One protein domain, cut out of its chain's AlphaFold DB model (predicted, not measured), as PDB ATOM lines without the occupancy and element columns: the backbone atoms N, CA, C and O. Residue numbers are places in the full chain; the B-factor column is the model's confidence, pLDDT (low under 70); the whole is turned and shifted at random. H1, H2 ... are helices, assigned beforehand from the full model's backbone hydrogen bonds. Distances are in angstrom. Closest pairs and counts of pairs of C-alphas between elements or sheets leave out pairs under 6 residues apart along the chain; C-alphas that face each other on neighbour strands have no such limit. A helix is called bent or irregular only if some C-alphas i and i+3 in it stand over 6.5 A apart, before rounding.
ATOM      1  N   ASP A 817     240.646 140.552 217.640       69.25
ATOM      2  CA  ASP A 817     240.331 141.483 216.555       69.25
ATOM      3  C   ASP A 817     239.449 142.664 217.009       69.25
ATOM      4  O   ASP A 817     238.493 142.532 217.774       69.25
ATOM      5  N   ASN A 818     239.767 143.859 216.501       73.50
ATOM      6  CA  ASN A 818     238.999 145.066 216.798       73.50
ATOM      7  C   ASN A 818     237.603 145.028 216.147       73.50
ATOM      8  O   ASN A 818     237.327 144.229 215.250       73.50
ATOM      9  N   SER A 819     236.728 145.953 216.555       73.88
ATOM     10  CA  SER A 819     235.359 146.055 216.027       73.88
ATOM     11  C   SER A 819     235.301 146.099 214.496       73.88
ATOM     12  O   SER A 819     234.405 145.511 213.900       73.88
ATOM     13  N   ASP A 820     236.275 146.739 213.844       79.31
ATOM     14  CA  ASP A 820     236.348 146.817 212.384       79.31
ATOM     15  C   ASP A 820     236.609 145.452 211.731       79.31
ATOM     16  O   ASP A 820     236.009 145.143 210.703       79.31
ATOM     17  N   ASN A 821     237.490 144.632 212.306       83.31
ATOM     18  CA  ASN A 821     237.785 143.288 211.806       83.31
ATOM     19  C   ASN A 821     236.640 142.308 212.116       83.31
ATOM     20  O   ASN A 821     236.294 141.487 211.265       83.31
ATOM     21  N   LEU A 822     235.972 142.448 213.267       85.81
ATOM     22  CA  LEU A 822     234.753 141.689 213.573       85.81
ATOM     23  C   LEU A 822     233.606 142.037 212.608       85.81
ATOM     24  O   LEU A 822     232.873 141.150 212.172       85.81
ATOM     25  N   ASN A 823     233.491 143.302 212.186       87.12
ATOM     26  CA  ASN A 823     232.541 143.711 211.148       87.12
ATOM     27  C   ASN A 823     232.872 143.081 209.783       87.12
ATOM     28  O   ASN A 823     231.961 142.692 209.052       87.12
ATOM     29  N   VAL A 824     234.158 142.932 209.439       89.38
ATOM     30  CA  VAL A 824     234.594 142.200 208.232       89.38
ATOM     31  C   VAL A 824     234.183 140.725 208.308       89.38
ATOM     32  O   VAL A 824     233.639 140.199 207.339       89.38
ATOM     33  N   LEU A 825     234.351 140.065 209.459       88.00
ATOM     34  CA  LEU A 825     233.873 138.690 209.654       88.00
ATOM     35  C   LEU A 825     232.349 138.578 209.561       88.00
ATOM     36  O   LEU A 825     231.834 137.653 208.933       88.00
ATOM     37  N   ALA A 826     231.614 139.538 210.122       85.88
ATOM     38  CA  ALA A 826     230.167 139.589 209.961       85.88
ATOM     39  C   ALA A 826     229.784 139.721 208.476       85.88
ATOM     40  O   ALA A 826     228.927 138.977 207.998       85.88
ATOM     41  N   ALA A 827     230.458 140.589 207.713       87.94
ATOM     42  CA  ALA A 827     230.252 140.720 206.270       87.94
ATOM     43  C   ALA A 827     230.535 139.405 205.509       87.94
ATOM     44  O   ALA A 827     229.756 139.034 204.626       87.94
ATOM     45  N   MET A 828     231.578 138.654 205.886       90.12
ATOM     46  CA  MET A 828     231.847 137.305 205.356       90.12
ATOM     47  C   MET A 828     230.712 136.319 205.669       90.12
ATOM     48  O   MET A 828     230.269 135.579 204.785       90.12
ATOM     49  N   ALA A 829     230.188 136.330 206.898       85.44
ATOM     50  CA  ALA A 829     229.058 135.489 207.300       85.44
ATOM     51  C   ALA A 829     227.768 135.822 206.528       85.44
ATOM     52  O   ALA A 829     226.989 134.926 206.201       85.44
ATOM     53  N   PHE A 830     227.541 137.099 206.209       83.94
ATOM     54  CA  PHE A 830     226.423 137.527 205.363       83.94
ATOM     55  C   PHE A 830     226.590 137.059 203.919       83.94
ATOM     56  O   PHE A 830     225.651 136.519 203.340       83.94
ATOM     57  N   ALA A 831     227.779 137.226 203.338       83.62
ATOM     58  CA  ALA A 831     228.037 136.843 201.951       83.62
ATOM     59  C   ALA A 831     227.898 135.321 201.715       83.62
ATOM     60  O   ALA A 831     227.490 134.882 200.634       83.62
ATOM     61  N   THR A 832     228.178 134.525 202.749       82.56
ATOM     62  CA  THR A 832     228.055 133.056 202.761       82.56
ATOM     63  C   THR A 832     226.679 132.540 203.204       82.56
ATOM     64  O   THR A 832     226.463 131.328 203.224       82.56
ATOM     65  N   ASP A 833     225.731 133.423 203.544       76.81
ATOM     66  CA  ASP A 833     224.410 133.077 204.097       76.81
ATOM     67  C   ASP A 833     224.480 132.281 205.428       76.81
ATOM     68  O   ASP A 833     223.560 131.539 205.784       76.81
ATOM     69  N   LYS A 834     225.578 132.423 206.189       70.44
ATOM     70  CA  LYS A 834     225.876 131.672 207.427       70.44
ATOM     71  C   LYS A 834     225.534 132.404 208.718       70.44
ATOM     72  O   LYS A 834     225.717 131.856 209.802       70.44
ATOM     73  N   ILE A 835     224.964 133.600 208.634       66.50
ATOM     74  CA  ILE A 835     224.617 134.380 209.826       66.50
ATOM     75  C   ILE A 835     223.666 133.658 210.796       66.50
ATOM     76  O   ILE A 835     223.739 133.855 212.008       66.50
ATOM     77  N   TYR A 836     222.836 132.746 210.285       57.03
ATOM     78  CA  TYR A 836     221.938 131.899 211.077       57.03
ATOM     79  C   TYR A 836     222.655 130.837 211.929       57.03
ATOM     80  O   TYR A 836     222.023 130.197 212.759       57.03
ATOM     81  N   GLN A 837     223.957 130.606 211.732       57.09
ATOM     82  CA  GLN A 837     224.764 129.760 212.625       57.09
ATOM     83  C   GLN A 837     225.309 130.563 213.819       57.09
ATOM     84  O   GLN A 837     225.522 130.020 214.902       57.09
ATOM     85  N   ILE A 838     225.440 131.884 213.654       57.28
ATOM     86  CA  ILE A 838     225.872 132.826 214.695       57.28
ATOM     87  C   ILE A 838     224.711 133.175 215.643       57.28
ATOM     88  O   ILE A 838     224.930 133.589 216.781       57.28
ATOM     89  N   HIS A 839     223.465 132.940 215.226       47.34
ATOM     90  CA  HIS A 839     222.263 133.196 216.016       47.34
ATOM     91  C   HIS A 839     221.297 132.005 215.899       47.34
ATOM     92  O   HIS A 839     220.895 131.704 214.778       47.34
ATOM     93  N   PRO A 840     220.879 131.328 216.990       44.97
ATOM     94  CA  PRO A 840     219.943 130.210 216.886       44.97
ATOM     95  C   PRO A 840     218.674 130.647 216.150       44.97
ATOM     96  O   PRO A 840     218.106 131.705 216.443       44.97
ATOM     97  N   ALA A 841     218.269 129.853 215.160       46.31
ATOM     98  CA  ALA A 841     217.140 130.139 214.294       46.31
ATOM     99  C   ALA A 841     215.817 130.072 215.072       46.31
ATOM    100  O   ALA A 841     215.253 129.002 215.284       46.31
ATOM    101  N   SER A 842     215.285 131.234 215.438       35.59
ATOM    102  CA  SER A 842     213.854 131.410 215.668       35.59
ATOM    103  C   SER A 842     213.398 132.679 214.952       35.59
ATOM    104  O   SER A 842     213.632 133.787 215.422       35.59
ATOM    105  N   ASN A 843     212.833 132.453 213.766       37.62
ATOM    106  CA  ASN A 843     211.902 133.260 212.975       37.62
ATOM    107  C   ASN A 843     211.755 134.761 213.297       37.62
ATOM    108  O   ASN A 843     211.310 135.136 214.375       37.62
ATOM    109  N   ASN A 844     211.968 135.577 212.254       40.88
ATOM    110  CA  ASN A 844     211.575 136.983 212.094       40.88
ATOM    111  C   ASN A 844     211.976 137.926 213.240       40.88
ATOM    112  O   ASN A 844     211.244 138.097 214.210       40.88
ATOM    113  N   ILE A 845     213.099 138.630 213.078       35.88
ATOM    114  CA  ILE A 845     213.560 139.628 214.050       35.88
ATOM    115  C   ILE A 845     213.614 141.015 213.399       35.88
ATOM    116  O   ILE A 845     214.452 141.285 212.541       35.88
ATOM    117  N   PHE A 846     212.756 141.914 213.887       41.56
ATOM    118  CA  PHE A 846     213.131 143.314 214.095       41.56
ATOM    119  C   PHE A 846     214.203 143.344 215.196       41.56
ATOM    120  O   PHE A 846     213.967 142.846 216.298       41.56
ATOM    121  N   LEU A 847     215.383 143.883 214.877       45.19
ATOM    122  CA  LEU A 847     216.638 143.910 215.653       45.19
ATOM    123  C   LEU A 847     216.575 144.684 216.988       45.19
ATOM    124  O   LEU A 847     217.467 145.465 217.290       45.19
ATOM    125  N   ASN A 848     215.601 144.436 217.860       42.78
ATOM    126  CA  ASN A 848     215.605 145.059 219.192       42.78
ATOM    127  C   ASN A 848     216.621 144.410 220.158       42.78
ATOM    128  O   ASN A 848     216.856 144.934 221.241       42.78
ATOM    129  N   GLY A 849     217.262 143.299 219.760       52.84
ATOM    130  CA  GLY A 849     218.436 142.717 220.432       52.84
ATOM    131  C   GLY A 849     219.791 143.056 219.788       52.84
ATOM    132  O   GLY A 849     220.806 142.764 220.412       52.84
ATOM    133  N   GLY A 850     219.773 143.661 218.587       65.75
ATOM    134  CA  GLY A 850     220.880 144.328 217.892       65.75
ATOM    135  C   GLY A 850     222.065 143.468 217.433       65.75
ATOM    136  O   GLY A 850     222.517 142.551 218.104       65.75
ATOM    137  N   PHE A 851     222.658 143.839 216.304       71.62
ATOM    138  CA  PHE A 851     223.972 143.391 215.822       71.62
ATOM    139  C   PHE A 851     225.094 143.382 216.883       71.62
ATOM    140  O   PHE A 851     226.034 142.598 216.779       71.62
ATOM    141  N   SER A 852     224.952 144.170 217.951       73.06
ATOM    142  CA  SER A 852     225.822 144.147 219.130       73.06
ATOM    143  C   SER A 852     226.013 142.748 219.721       73.06
ATOM    144  O   SER A 852     227.140 142.404 220.050       73.06
ATOM    145  N   LYS A 853     224.969 141.907 219.786       74.56
ATOM    146  CA  LYS A 853     225.084 140.525 220.297       74.56
ATOM    147  C   LYS A 853     225.861 139.596 219.363       74.56
ATOM    148  O   LYS A 853     226.496 138.652 219.820       74.56
ATOM    149  N   ILE A 854     225.801 139.849 218.052       75.81
ATOM    150  CA  ILE A 854     226.578 139.106 217.050       75.81
ATOM    151  C   ILE A 854     228.058 139.427 217.242       75.81
ATOM    152  O   ILE A 854     228.868 138.515 217.348       75.81
ATOM    153  N   ILE A 855     228.393 140.713 217.350       80.81
ATOM    154  CA  ILE A 855     229.766 141.163 217.593       80.81
ATOM    155  C   ILE A 855     230.276 140.690 218.958       80.81
ATOM    156  O   ILE A 855     231.407 140.230 219.040       80.81
ATOM    157  N   GLU A 856     229.448 140.729 220.003       78.44
ATOM    158  CA  GLU A 856     229.785 140.193 221.328       78.44
ATOM    159  C   GLU A 856     230.109 138.696 221.261       78.44
ATOM    160  O   GLU A 856     231.149 138.278 221.758       78.44
ATOM    161  N   ARG A 857     229.291 137.900 220.555       78.31
ATOM    162  CA  ARG A 857     229.554 136.467 220.373       78.31
ATOM    163  C   ARG A 857     230.834 136.204 219.580       78.31
ATOM    164  O   ARG A 857     231.613 135.347 219.982       78.31
ATOM    165  N   LEU A 858     231.058 136.926 218.480       79.38
ATOM    166  CA  LEU A 858     232.291 136.810 217.688       79.38
ATOM    167  C   LEU A 858     233.526 137.217 218.502       79.38
ATOM    168  O   LEU A 858     234.579 136.611 218.353       79.38
ATOM    169  N   LYS A 859     233.386 138.197 219.398       79.75
ATOM    170  CA  LYS A 859     234.454 138.611 220.309       79.75
ATOM    171  C   LYS A 859     234.807 137.523 221.332       79.75
ATOM    172  O   LYS A 859     235.963 137.414 221.710       79.75
ATOM    173  N   THR A 860     233.831 136.738 221.791       76.69
ATOM    174  CA  THR A 860     234.043 135.708 222.826       76.69
ATOM    175  C   THR A 860     234.351 134.310 222.285       76.69
ATOM    176  O   THR A 860     234.772 133.448 223.046       76.69
ATOM    177  N   ASP A 861     234.095 134.045 221.001       78.31
ATOM    178  CA  ASP A 861     234.201 132.709 220.400       78.31
ATOM    179  C   ASP A 861     235.100 132.742 219.155       78.31
ATOM    180  O   ASP A 861     234.653 132.944 218.020       78.31
ATOM    181  N   PHE A 862     236.406 132.556 219.371       83.31
ATOM    182  CA  PHE A 862     237.381 132.585 218.282       83.31
ATOM    183  C   PHE A 862     237.240 131.398 217.313       83.31
ATOM    184  O   PHE A 862     237.473 131.556 216.112       83.31
ATOM    185  N   SER A 863     236.808 130.226 217.791       79.69
ATOM    186  CA  SER A 863     236.553 129.068 216.924       79.69
ATOM    187  C   SER A 863     235.436 129.379 215.921       79.69
ATOM    188  O   SER A 863     235.601 129.137 214.726       79.69
ATOM    189  N   LEU A 864     234.361 130.044 216.361       80.38
ATOM    190  CA  LEU A 864     233.301 130.523 215.469       80.38
ATOM    191  C   LEU A 864     233.812 131.528 214.422       80.38
ATOM    192  O   LEU A 864     233.414 131.464 213.256       80.38
ATOM    193  N   CYS A 865     234.701 132.449 214.807       83.69
ATOM    194  CA  CYS A 865     235.330 133.386 213.870       83.69
ATOM    195  C   CYS A 865     236.108 132.656 212.766       83.69
ATOM    196  O   CYS A 865     235.985 132.994 211.583       83.69
ATOM    197  N   MET A 866     236.877 131.630 213.137       85.12
ATOM    198  CA  MET A 866     237.620 130.812 212.182       85.12
ATOM    199  C   MET A 866     236.709 129.943 211.309       85.12
ATOM    200  O   MET A 866     236.999 129.789 210.121       85.12
ATOM    201  N   ASP A 867     235.598 129.431 211.841       81.31
ATOM    202  CA  ASP A 867     234.606 128.674 211.071       81.31
ATOM    203  C   ASP A 867     233.953 129.532 209.983       81.31
ATOM    204  O   ASP A 867     233.886 129.123 208.823       81.31
ATOM    205  N   ILE A 868     233.539 130.757 210.319       85.69
ATOM    206  CA  ILE A 868     233.002 131.720 209.343       85.69
ATOM    207  C   ILE A 868     234.032 132.002 208.250       85.69
ATOM    208  O   ILE A 868     233.710 131.977 207.058       85.69
ATOM    209  N   TYR A 869     235.279 132.257 208.652       88.50
ATOM    210  CA  TYR A 869     236.368 132.517 207.721       88.50
ATOM    211  C   TYR A 869     236.627 131.317 206.796       88.50
ATOM    212  O   TYR A 869     236.771 131.479 205.582       88.50
ATOM    213  N   ARG A 870     236.620 130.096 207.342       84.25
ATOM    214  CA  ARG A 870     236.776 128.848 206.586       84.25
ATOM    215  C   ARG A 870     235.661 128.659 205.565       84.25
ATOM    216  O   ARG A 870     235.954 128.391 204.402       84.25
ATOM    217  N   GLU A 871     234.404 128.829 205.967       83.19
ATOM    218  CA  GLU A 871     233.252 128.712 205.064       83.19
ATOM    219  C   GLU A 871     233.314 129.748 203.938       83.19
ATOM    220  O   GLU A 871     233.052 129.426 202.781       83.19
ATOM    221  N   PHE A 872     233.738 130.976 204.248       88.69
ATOM    222  CA  PHE A 872     233.976 132.001 203.237       88.69
ATOM    223  C   PHE A 872     235.013 131.566 202.200       88.69
ATOM    224  O   PHE A 872     234.782 131.726 201.002       88.69
ATOM    225  N   ILE A 873     236.116 130.946 202.624       87.56
ATOM    226  CA  ILE A 873     237.119 130.421 201.691       87.56
ATOM    227  C   ILE A 873     236.566 129.255 200.864       87.56
ATOM    228  O   ILE A 873     236.808 129.206 199.661       87.56
ATOM    229  N   ILE A 874     235.821 128.332 201.477       82.88
ATOM    230  CA  ILE A 874     235.202 127.200 200.771       82.88
ATOM    231  C   ILE A 874     234.261 127.708 199.672       82.88
ATOM    232  O   ILE A 874     234.330 127.243 198.536       82.88
ATOM    233  N   GLU A 875     233.426 128.701 199.972       85.56
ATOM    234  CA  GLU A 875     232.535 129.307 198.979       85.56
ATOM    235  C   GLU A 875     233.307 130.067 197.885       85.56
ATOM    236  O   GLU A 875     232.935 129.986 196.714       85.56
ATOM    237  N   LEU A 876     234.426 130.732 198.212       88.19
ATOM    238  CA  LEU A 876     235.312 131.330 197.201       88.19
ATOM    239  C   LEU A 876     235.923 130.282 196.260       88.19
ATOM    240  O   LEU A 876     236.062 130.549 195.066       88.19
ATOM    241  N   ILE A 877     236.282 129.101 196.775       83.69
ATOM    242  CA  ILE A 877     236.794 127.985 195.966       83.69
ATOM    243  C   ILE A 877     235.696 127.441 195.042       83.69
ATOM    244  O   ILE A 877     235.972 127.163 193.874       83.69
ATOM    245  N   ASN A 878     234.472 127.301 195.558       82.94
ATOM    246  CA  ASN A 878     233.348 126.716 194.827       82.94
ATOM    247  C   ASN A 878     232.808 127.643 193.727       82.94
ATOM    248  O   ASN A 878     232.533 127.176 192.623       82.94
ATOM    249  N   ASP A 879     232.623 128.936 194.020       85.25
ATOM    250  CA  ASP A 879     232.036 129.902 193.084       85.25
ATOM    251  C   ASP A 879     232.468 131.351 193.381       85.25
ATOM    252  O   ASP A 879     231.700 132.199 193.851       85.25
ATOM    253  N   TYR A 880     233.732 131.650 193.066       88.19
ATOM    254  CA  TYR A 880     234.318 132.984 193.219       88.19
ATOM    255  C   TYR A 880     233.474 134.099 192.581       88.19
ATOM    256  O   TYR A 880     233.249 135.142 193.198       88.19
ATOM    257  N   ASN A 881     233.002 133.893 191.346       87.38
ATOM    258  CA  ASN A 881     232.292 134.929 190.594       87.38
ATOM    259  C   ASN A 881     230.970 135.295 191.275       87.38
ATOM    260  O   ASN A 881     230.650 136.476 191.404       87.38
ATOM    261  N   ASN A 882     230.217 134.301 191.750       87.81
ATOM    262  CA  ASN A 882     228.989 134.540 192.497       87.81
ATOM    263  C   ASN A 882     229.263 135.236 193.837       87.81
ATOM    264  O   ASN A 882     228.587 136.211 194.161       87.81
ATOM    265  N   MET A 883     230.287 134.807 194.581       88.56
ATOM    266  CA  MET A 883     230.655 135.437 195.854       88.56
ATOM    267  C   MET A 883     231.024 136.917 195.679       88.56
ATOM    268  O   MET A 883     230.505 137.781 196.388       88.56
ATOM    269  N   VAL A 884     231.854 137.241 194.685       87.12
ATOM    270  CA  VAL A 884     232.217 138.632 194.371       87.12
ATOM    271  C   VAL A 884     231.006 139.434 193.896       87.12
ATOM    272  O   VAL A 884     230.843 140.582 194.302       87.12
ATOM    273  N   ASN A 885     230.108 138.843 193.104       86.38
ATOM    274  CA  ASN A 885     228.865 139.504 192.701       86.38
ATOM    275  C   ASN A 885     227.948 139.799 193.899       86.38
ATOM    276  O   ASN A 885     227.378 140.891 193.962       86.38
ATOM    277  N   LYS A 886     227.833 138.881 194.871       86.50
ATOM    278  CA  LYS A 886     227.108 139.119 196.132       86.50
ATOM    279  C   LYS A 886     227.729 140.279 196.911       86.50
ATOM    280  O   LYS A 886     227.009 141.193 197.303       86.50
ATOM    281  N   LEU A 887     229.051 140.281 197.087       88.00
ATOM    282  CA  LEU A 887     229.768 141.356 197.785       88.00
ATOM    283  C   LEU A 887     229.595 142.707 197.080       88.00
ATOM    284  O   LEU A 887     229.236 143.687 197.725       88.00
ATOM    285  N   ASN A 888     229.751 142.757 195.756       86.62
ATOM    286  CA  ASN A 888     229.548 143.973 194.964       86.62
ATOM    287  C   ASN A 888     228.103 144.473 195.025       86.62
ATOM    288  O   ASN A 888     227.870 145.681 195.020       86.62
ATOM    289  N   LYS A 889     227.122 143.568 195.101       85.44
ATOM    290  CA  LYS A 889     225.722 143.945 195.304       85.44
ATOM    291  C   LYS A 889     225.540 144.648 196.647       85.44
ATOM    292  O   LYS A 889     224.892 145.686 196.669       85.44
ATOM    293  N   PHE A 890     226.145 144.145 197.723       83.50
ATOM    294  CA  PHE A 890     226.129 144.842 199.011       83.50
ATOM    295  C   PHE A 890     226.859 146.186 198.933       83.50
ATOM    296  O   PHE A 890     226.281 147.186 199.317       83.50
ATOM    297  N   ILE A 891     228.054 146.257 198.346       85.69
ATOM    298  CA  ILE A 891     228.822 147.516 198.238       85.69
ATOM    299  C   ILE A 891     228.052 148.608 197.470       85.69
ATOM    300  O   ILE A 891     228.120 149.785 197.822       85.69
ATOM    301  N   ASN A 892     227.310 148.227 196.426       82.94
ATOM    302  CA  ASN A 892     226.607 149.163 195.545       82.94
ATOM    303  C   ASN A 892     225.169 149.496 195.996       82.94
ATOM    304  O   ASN A 892     224.553 150.399 195.429       82.94
ATOM    305  N   GLN A 893     224.604 148.786 196.978       75.81
ATOM    306  CA  GLN A 893     223.238 149.008 197.469       75.81
ATOM    307  C   GLN A 893     223.225 149.936 198.686       75.81
ATOM    308  O   GLN A 893     223.102 149.464 199.809       75.81
ATOM    309  N   ALA A 894     223.291 151.252 198.465       57.75
ATOM    310  CA  ALA A 894     223.346 152.262 199.533       57.75
ATOM    311  C   ALA A 894     222.226 152.153 200.598       57.75
ATOM    312  O   ALA A 894     222.473 152.492 201.749       57.75
ATOM    313  N   ASP A 895     221.054 151.612 200.242       59.06
ATOM    314  CA  ASP A 895     219.875 151.502 201.122       59.06
ATOM    315  C   ASP A 895     219.720 150.125 201.806       59.06
ATOM    316  O   ASP A 895     218.645 149.774 202.297       59.06
ATOM    317  N   SER A 896     220.759 149.280 201.804       65.19
ATOM    318  CA  SER A 896     220.693 147.998 202.517       65.19
ATOM    319  C   SER A 896     220.747 148.232 204.036       65.19
ATOM    320  O   SER A 896     221.746 148.771 204.519       65.19
ATOM    321  N   PRO A 897     219.765 147.748 204.828       65.38
ATOM    322  CA  PRO A 897     219.751 147.924 206.287       65.38
ATOM    323  C   PRO A 897     220.972 147.296 206.983       65.38
ATOM    324  O   PRO A 897     221.294 147.626 208.119       65.38
ATOM    325  N   TRP A 898     221.696 146.408 206.299       66.94
ATOM    326  CA  TRP A 898     222.922 145.790 206.806       66.94
ATOM    327  C   TRP A 898     224.165 146.665 206.627       66.94
ATOM    328  O   TRP A 898     225.122 146.518 207.382       66.94
ATOM    329  N   ILE A 899     224.162 147.592 205.666       70.19
ATOM    330  CA  ILE A 899     225.270 148.537 205.470       70.19
ATOM    331  C   ILE A 899     225.269 149.600 206.564       70.19
ATOM    332  O   ILE A 899     226.346 149.959 207.034       70.19
ATOM    333  N   GLU A 900     224.092 150.050 207.008       68.62
ATOM    334  CA  GLU A 900     223.965 150.970 208.150       68.62
ATOM    335  C   GLU A 900     224.495 150.353 209.453       68.62
ATOM    336  O   GLU A 900     224.994 151.062 210.322       68.62
ATOM    337  N   VAL A 901     224.417 149.025 209.572       73.56
ATOM    338  CA  VAL A 901     224.737 148.286 210.797       73.56
ATOM    339  C   VAL A 901     226.184 147.767 210.822       73.56
ATOM    340  O   VAL A 901     226.855 147.896 211.840       73.56
ATOM    341  N   ILE A 902     226.681 147.196 209.719       80.00
ATOM    342  CA  ILE A 902     228.028 146.592 209.620       80.00
ATOM    343  C   ILE A 902     229.056 147.596 209.073       80.00
ATOM    344  O   ILE A 902     230.248 147.519 209.372       80.00
ATOM    345  N   GLY A 903     228.595 148.548 208.259       83.75
ATOM    346  CA  GLY A 903     229.423 149.514 207.547       83.75
ATOM    347  C   GLY A 903     229.869 149.024 206.166       83.75
ATOM    348  O   GLY A 903     230.379 147.916 205.998       83.75
ATOM    349  N   ASN A 904     229.760 149.899 205.159       86.31
ATOM    350  CA  ASN A 904     230.163 149.602 203.775       86.31
ATOM    351  C   ASN A 904     231.639 149.162 203.665       86.31
ATOM    352  O   ASN A 904     231.991 148.263 202.904       86.31
ATOM    353  N   ASN A 905     232.510 149.754 204.487       88.00
ATOM    354  CA  ASN A 905     233.943 149.452 204.513       88.00
ATOM    355  C   ASN A 905     234.241 147.972 204.824       88.00
ATOM    356  O   ASN A 905     235.216 147.422 204.318       88.00
ATOM    357  N   ALA A 906     233.401 147.304 205.621       89.19
ATOM    358  CA  ALA A 906     233.577 145.889 205.938       89.19
ATOM    359  C   ALA A 906     233.372 144.993 204.705       89.19
ATOM    360  O   ALA A 906     234.160 144.077 204.459       89.19
ATOM    361  N   PHE A 907     232.364 145.294 203.880       89.50
ATOM    362  CA  PHE A 907     232.119 144.588 202.620       89.50
ATOM    363  C   PHE A 907     233.208 144.873 201.581       89.50
ATOM    364  O   PHE A 907     233.662 143.942 200.916       89.50
ATOM    365  N   VAL A 908     233.694 146.120 201.497       90.19
ATOM    366  CA  VAL A 908     234.837 146.488 200.639       90.19
ATOM    367  C   VAL A 908     236.083 145.687 201.023       90.19
ATOM    368  O   VAL A 908     236.651 145.000 200.177       90.19
ATOM    369  N   LYS A 909     236.460 145.673 202.307       89.75
ATOM    370  CA  LYS A 909     237.591 144.872 202.806       89.75
ATOM    371  C   LYS A 909     237.397 143.370 202.571       89.75
ATOM    372  O   LYS A 909     238.348 142.673 202.227       89.75
ATOM    373  N   THR A 910     236.172 142.860 202.705       91.88
ATOM    374  CA  THR A 910     235.856 141.450 202.405       91.88
ATOM    375  C   THR A 910     236.090 141.126 200.926       91.88
ATOM    376  O   THR A 910     236.683 140.095 200.602       91.88
ATOM    377  N   ALA A 911     235.696 142.023 200.016       90.88
ATOM    378  CA  ALA A 911     235.957 141.887 198.584       90.88
ATOM    379  C   ALA A 911     237.456 141.992 198.245       90.88
ATOM    380  O   ALA A 911     237.949 141.254 197.386       90.88
ATOM    381  N   GLU A 912     238.208 142.846 198.947       90.94
ATOM    382  CA  GLU A 912     239.669 142.921 198.828       90.94
ATOM    383  C   GLU A 912     240.344 141.608 199.247       90.94
ATOM    384  O   GLU A 912     241.235 141.127 198.543       90.94
ATOM    385  N   ILE A 913     239.899 140.993 200.351       91.81
ATOM    386  CA  ILE A 913     240.383 139.682 200.814       91.81
ATOM    387  C   ILE A 913     240.081 138.598 199.772       91.81
ATOM    388  O   ILE A 913     240.988 137.855 199.395       91.81
ATOM    389  N   ALA A 914     238.848 138.538 199.255       91.50
ATOM    390  CA  ALA A 914     238.468 137.599 198.195       91.50
ATOM    391  C   ALA A 914     239.369 137.745 196.958       91.50
ATOM    392  O   ALA A 914     239.932 136.766 196.463       91.50
ATOM    393  N   THR A 915     239.560 138.983 196.499       90.44
ATOM    394  CA  THR A 915     240.386 139.301 195.326       90.44
ATOM    395  C   THR A 915     241.851 138.925 195.552       90.44
ATOM    396  O   THR A 915     242.505 138.404 194.649       90.44
ATOM    397  N   ALA A 916     242.380 139.157 196.757       89.75
ATOM    398  CA  ALA A 916     243.755 138.816 197.106       89.75
ATOM    399  C   ALA A 916     243.987 137.294 197.185       89.75
ATOM    400  O   ALA A 916     245.055 136.824 196.795       89.75
ATOM    401  N   LEU A 917     242.999 136.520 197.645       88.69
ATOM    402  CA  LEU A 917     243.087 135.057 197.751       88.69
ATOM    403  C   LEU A 917     242.896 134.334 196.410       88.69
ATOM    404  O   LEU A 917     243.452 133.250 196.220       88.69
ATOM    405  N   GLN A 918     242.160 134.917 195.463       88.38
ATOM    406  CA  GLN A 918     241.765 134.243 194.222       88.38
ATOM    407  C   GLN A 918     242.917 133.624 193.401       88.38
ATOM    408  O   GLN A 918     242.785 132.474 192.963       88.38
ATOM    409  N   PRO A 919     244.076 134.291 193.207       84.38
ATOM    410  CA  PRO A 919     245.202 133.697 192.478       84.38
ATOM    411  C   PRO A 919     245.770 132.434 193.142       84.38
ATOM    412  O   PRO A 919     246.405 131.619 192.475       84.38
ATOM    413  N   HIS A 920     245.555 132.279 194.450       83.19
ATOM    414  CA  HIS A 920     246.026 131.146 195.239       83.19
ATOM    415  C   HIS A 920     244.985 130.020 195.272       83.19
ATOM    416  O   HIS A 920     245.328 128.871 195.003       83.19
ATOM    417  N   LEU A 921     243.711 130.347 195.513       82.31
ATOM    418  CA  LEU A 921     242.618 129.366 195.567       82.31
ATOM    419  C   LEU A 921     242.356 128.704 194.205       82.31
ATOM    420  O   LEU A 921     242.176 127.492 194.120       82.31
ATOM    421  N   SER A 922     242.435 129.476 193.116       77.25
ATOM    422  CA  SER A 922     242.233 128.986 191.741       77.25
ATOM    423  C   SER A 922     243.306 128.011 191.240       77.25
ATOM    424  O   SER A 922     243.163 127.462 190.144       77.25
ATOM    425  N   ARG A 923     244.366 127.771 192.022       73.94
ATOM    426  CA  ARG A 923     245.460 126.832 191.720       73.94
ATOM    427  C   ARG A 923     245.519 125.643 192.676       73.94
ATOM    428  O   ARG A 923     246.429 124.829 192.562       73.94
ATOM    429  N   LEU A 924     244.547 125.511 193.583       72.69
ATOM    430  CA  LEU A 924     244.447 124.323 194.427       72.69
ATOM    431  C   LEU A 924     244.250 123.065 193.561       72.69
ATOM    432  O   LEU A 924     243.492 123.144 192.584       72.69
ATOM    433  N   PRO A 925     244.885 121.931 193.913       67.75
ATOM    434  CA  PRO A 925     244.712 120.650 193.235       67.75
ATOM    435  C   PRO A 925     243.237 120.270 193.044       67.75
ATOM    436  O   PRO A 925     242.389 120.521 193.906       67.75
ATOM    437  N   GLU A 926     242.912 119.659 191.903       65.56
ATOM    438  CA  GLU A 926     241.525 119.327 191.548       65.56
ATOM    439  C   GLU A 926     240.910 118.274 192.484       65.56
ATOM    440  O   GLU A 926     239.708 118.288 192.726       65.56
ATOM    441  N   ASP A 927     241.724 117.396 193.068       62.75
ATOM    442  CA  ASP A 927     241.306 116.429 194.085       62.75
ATOM    443  C   ASP A 927     240.934 117.098 195.416       62.75
ATOM    444  O   ASP A 927     239.996 116.649 196.071       62.75
ATOM    445  N   ILE A 928     241.604 118.192 195.797       64.69
ATOM    446  CA  ILE A 928     241.226 119.000 196.968       64.69
ATOM    447  C   ILE A 928     239.905 119.722 196.698       64.69
ATOM    448  O   ILE A 928     239.014 119.689 197.543       64.69
ATOM    449  N   ARG A 929     239.721 120.297 195.501       65.75
ATOM    450  CA  ARG A 929     238.434 120.911 195.121       65.75
ATOM    451  C   ARG A 929     237.297 119.894 195.128       65.75
ATOM    452  O   ARG A 929     236.272 120.147 195.746       65.75
ATOM    453  N   LYS A 930     237.506 118.715 194.534       64.44
ATOM    454  CA  LYS A 930     236.523 117.618 194.539       64.44
ATOM    455  C   LYS A 930     236.213 117.122 195.951       64.44
ATOM    456  O   LYS A 930     235.058 116.850 196.257       64.44
ATOM    457  N   TRP A 931     237.210 117.022 196.831       63.75
ATOM    458  CA  TRP A 931     236.986 116.646 198.230       63.75
ATOM    459  C   TRP A 931     236.152 117.691 198.990       63.75
ATOM    460  O   TRP A 931     235.233 117.328 199.723       63.75
ATOM    461  N   LEU A 932     236.402 118.985 198.767       63.69
ATOM    462  CA  LEU A 932     235.593 120.070 199.341       63.69
ATOM    463  C   LEU A 932     234.157 120.078 198.802       63.69
ATOM    464  O   LEU A 932     233.219 120.356 199.545       63.69
ATOM    465  N   GLU A 933     233.967 119.731 197.528       60.50
ATOM    466  CA  GLU A 933     232.636 119.569 196.938       60.50
ATOM    467  C   GLU A 933     231.871 118.382 197.546       60.50
ATOM    468  O   GLU A 933     230.668 118.495 197.784       60.50
ATOM    469  N   LEU A 934     232.561 117.270 197.832       54.94
ATOM    470  CA  LEU A 934     231.990 116.054 198.432       54.94
ATOM    471  C   LEU A 934     231.661 116.205 199.923       54.94
ATOM    472  O   LEU A 934     230.712 115.587 200.400       54.94
TER     473      LEU A 934
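What this domain is: This is residues 817 to 934 of the 944 residues of an uncharacterized protein of Phycisphaerales bacterium (UniProt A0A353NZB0). The bent helix H4 makes a V, with H6 side by side with its second arm H4b, and H1 lies in the opening of the V, packed between H4a and H6. H3 packs across H1, H5 lies near the open end, H7 packs on H4a near the point of the V, and residues 840 to 849 stick out as a loop. The printed part has 118 residues with seven named helices, H1 to H7 in that order, and no named strand; the class is all helix. It is compact, with a radius of gyration of the C-alphas of 14.7 A, but elongated, spanning 46 by 29 by 28 A.

How they stand to each other: H4, residues 862 to 892, was assigned as one helix by its hydrogen bonds but is bent: C-alphas 878 and 881 are 9.3 A apart. Its arms, H4a of residues 862 to 878 and H4b of residues 881 to 892, stand at a steep tilt of 64 degrees. H1, residues 819 to 831, is the hub and touches residues 865 to 872 of H4a at a steep tilt of 43 degrees, the same way; the closest C-alphas, of Ala 829 and Ile 868, are 5.8 A apart. H6, residues 904 to 921, touches H4b at a shallow tilt of 19 degrees, opposite ways, closest at the C-alphas of Ile 891 and Asn 904, 6.1 A. H6 touches H1 with residues 906 to 910 alone, closest at the C-alphas of Val 824 and Ala 906, 4.5 A. H3, residues 852 to 860, touches H1 about perpendicular at 75 degrees, with the C-alphas of Leu 822 and Ile 855 closest at 6.4 A. H5, residues 897 to 902, only just touches H1, with 3 pairs of C-alphas within 8 A, the closest those of Asn 823 and Ile 902 at 5.6 A. H2, residues 835 to 838, is close to H1 but not clearly touching, with the C-alphas of Ala 829 and Ile 835 closest at 5.2 A. H7, residues 926 to 934, touches H4a, closest at the C-alphas of Ile 874 and Leu 932, 7.3 A, and is apart from H6. In H1, H3, H4a, H4b and H7 every O i to N i+4 pair is within hydrogen-bond range; in H5 it is 1 of 2, in H6 12 of 14, and H2 is too short for such a pair.

Where its parts are: H1 begins at C-alpha 819, (235.359, 146.055, 216.027), and measures 18.3 A; H2 is 5.3 A and H3 12.3 A. H4a measures 24.5 A from C-alpha 862 at (237.381, 132.585, 218.282), and H4b 16.1 A. H5 is 9.0 A. H6 is 25.1 A and irregular, with C-alphas 916 and 919 7.1 A apart. H7, 12.2 A, ends at C-alpha 934, (231.990, 116.054, 198.432).

The domain as a whole: The two C-alphas farthest apart, of Asn 848 and Pro 925, are 46.0 A apart. The printed part has no cut. The link from H2 to H3, 13 residues, is long; the others are tight. The mean pLDDT of the printed part is 76.0, and 33 residues are under 70, among them 835 to 850 and 925 to 934.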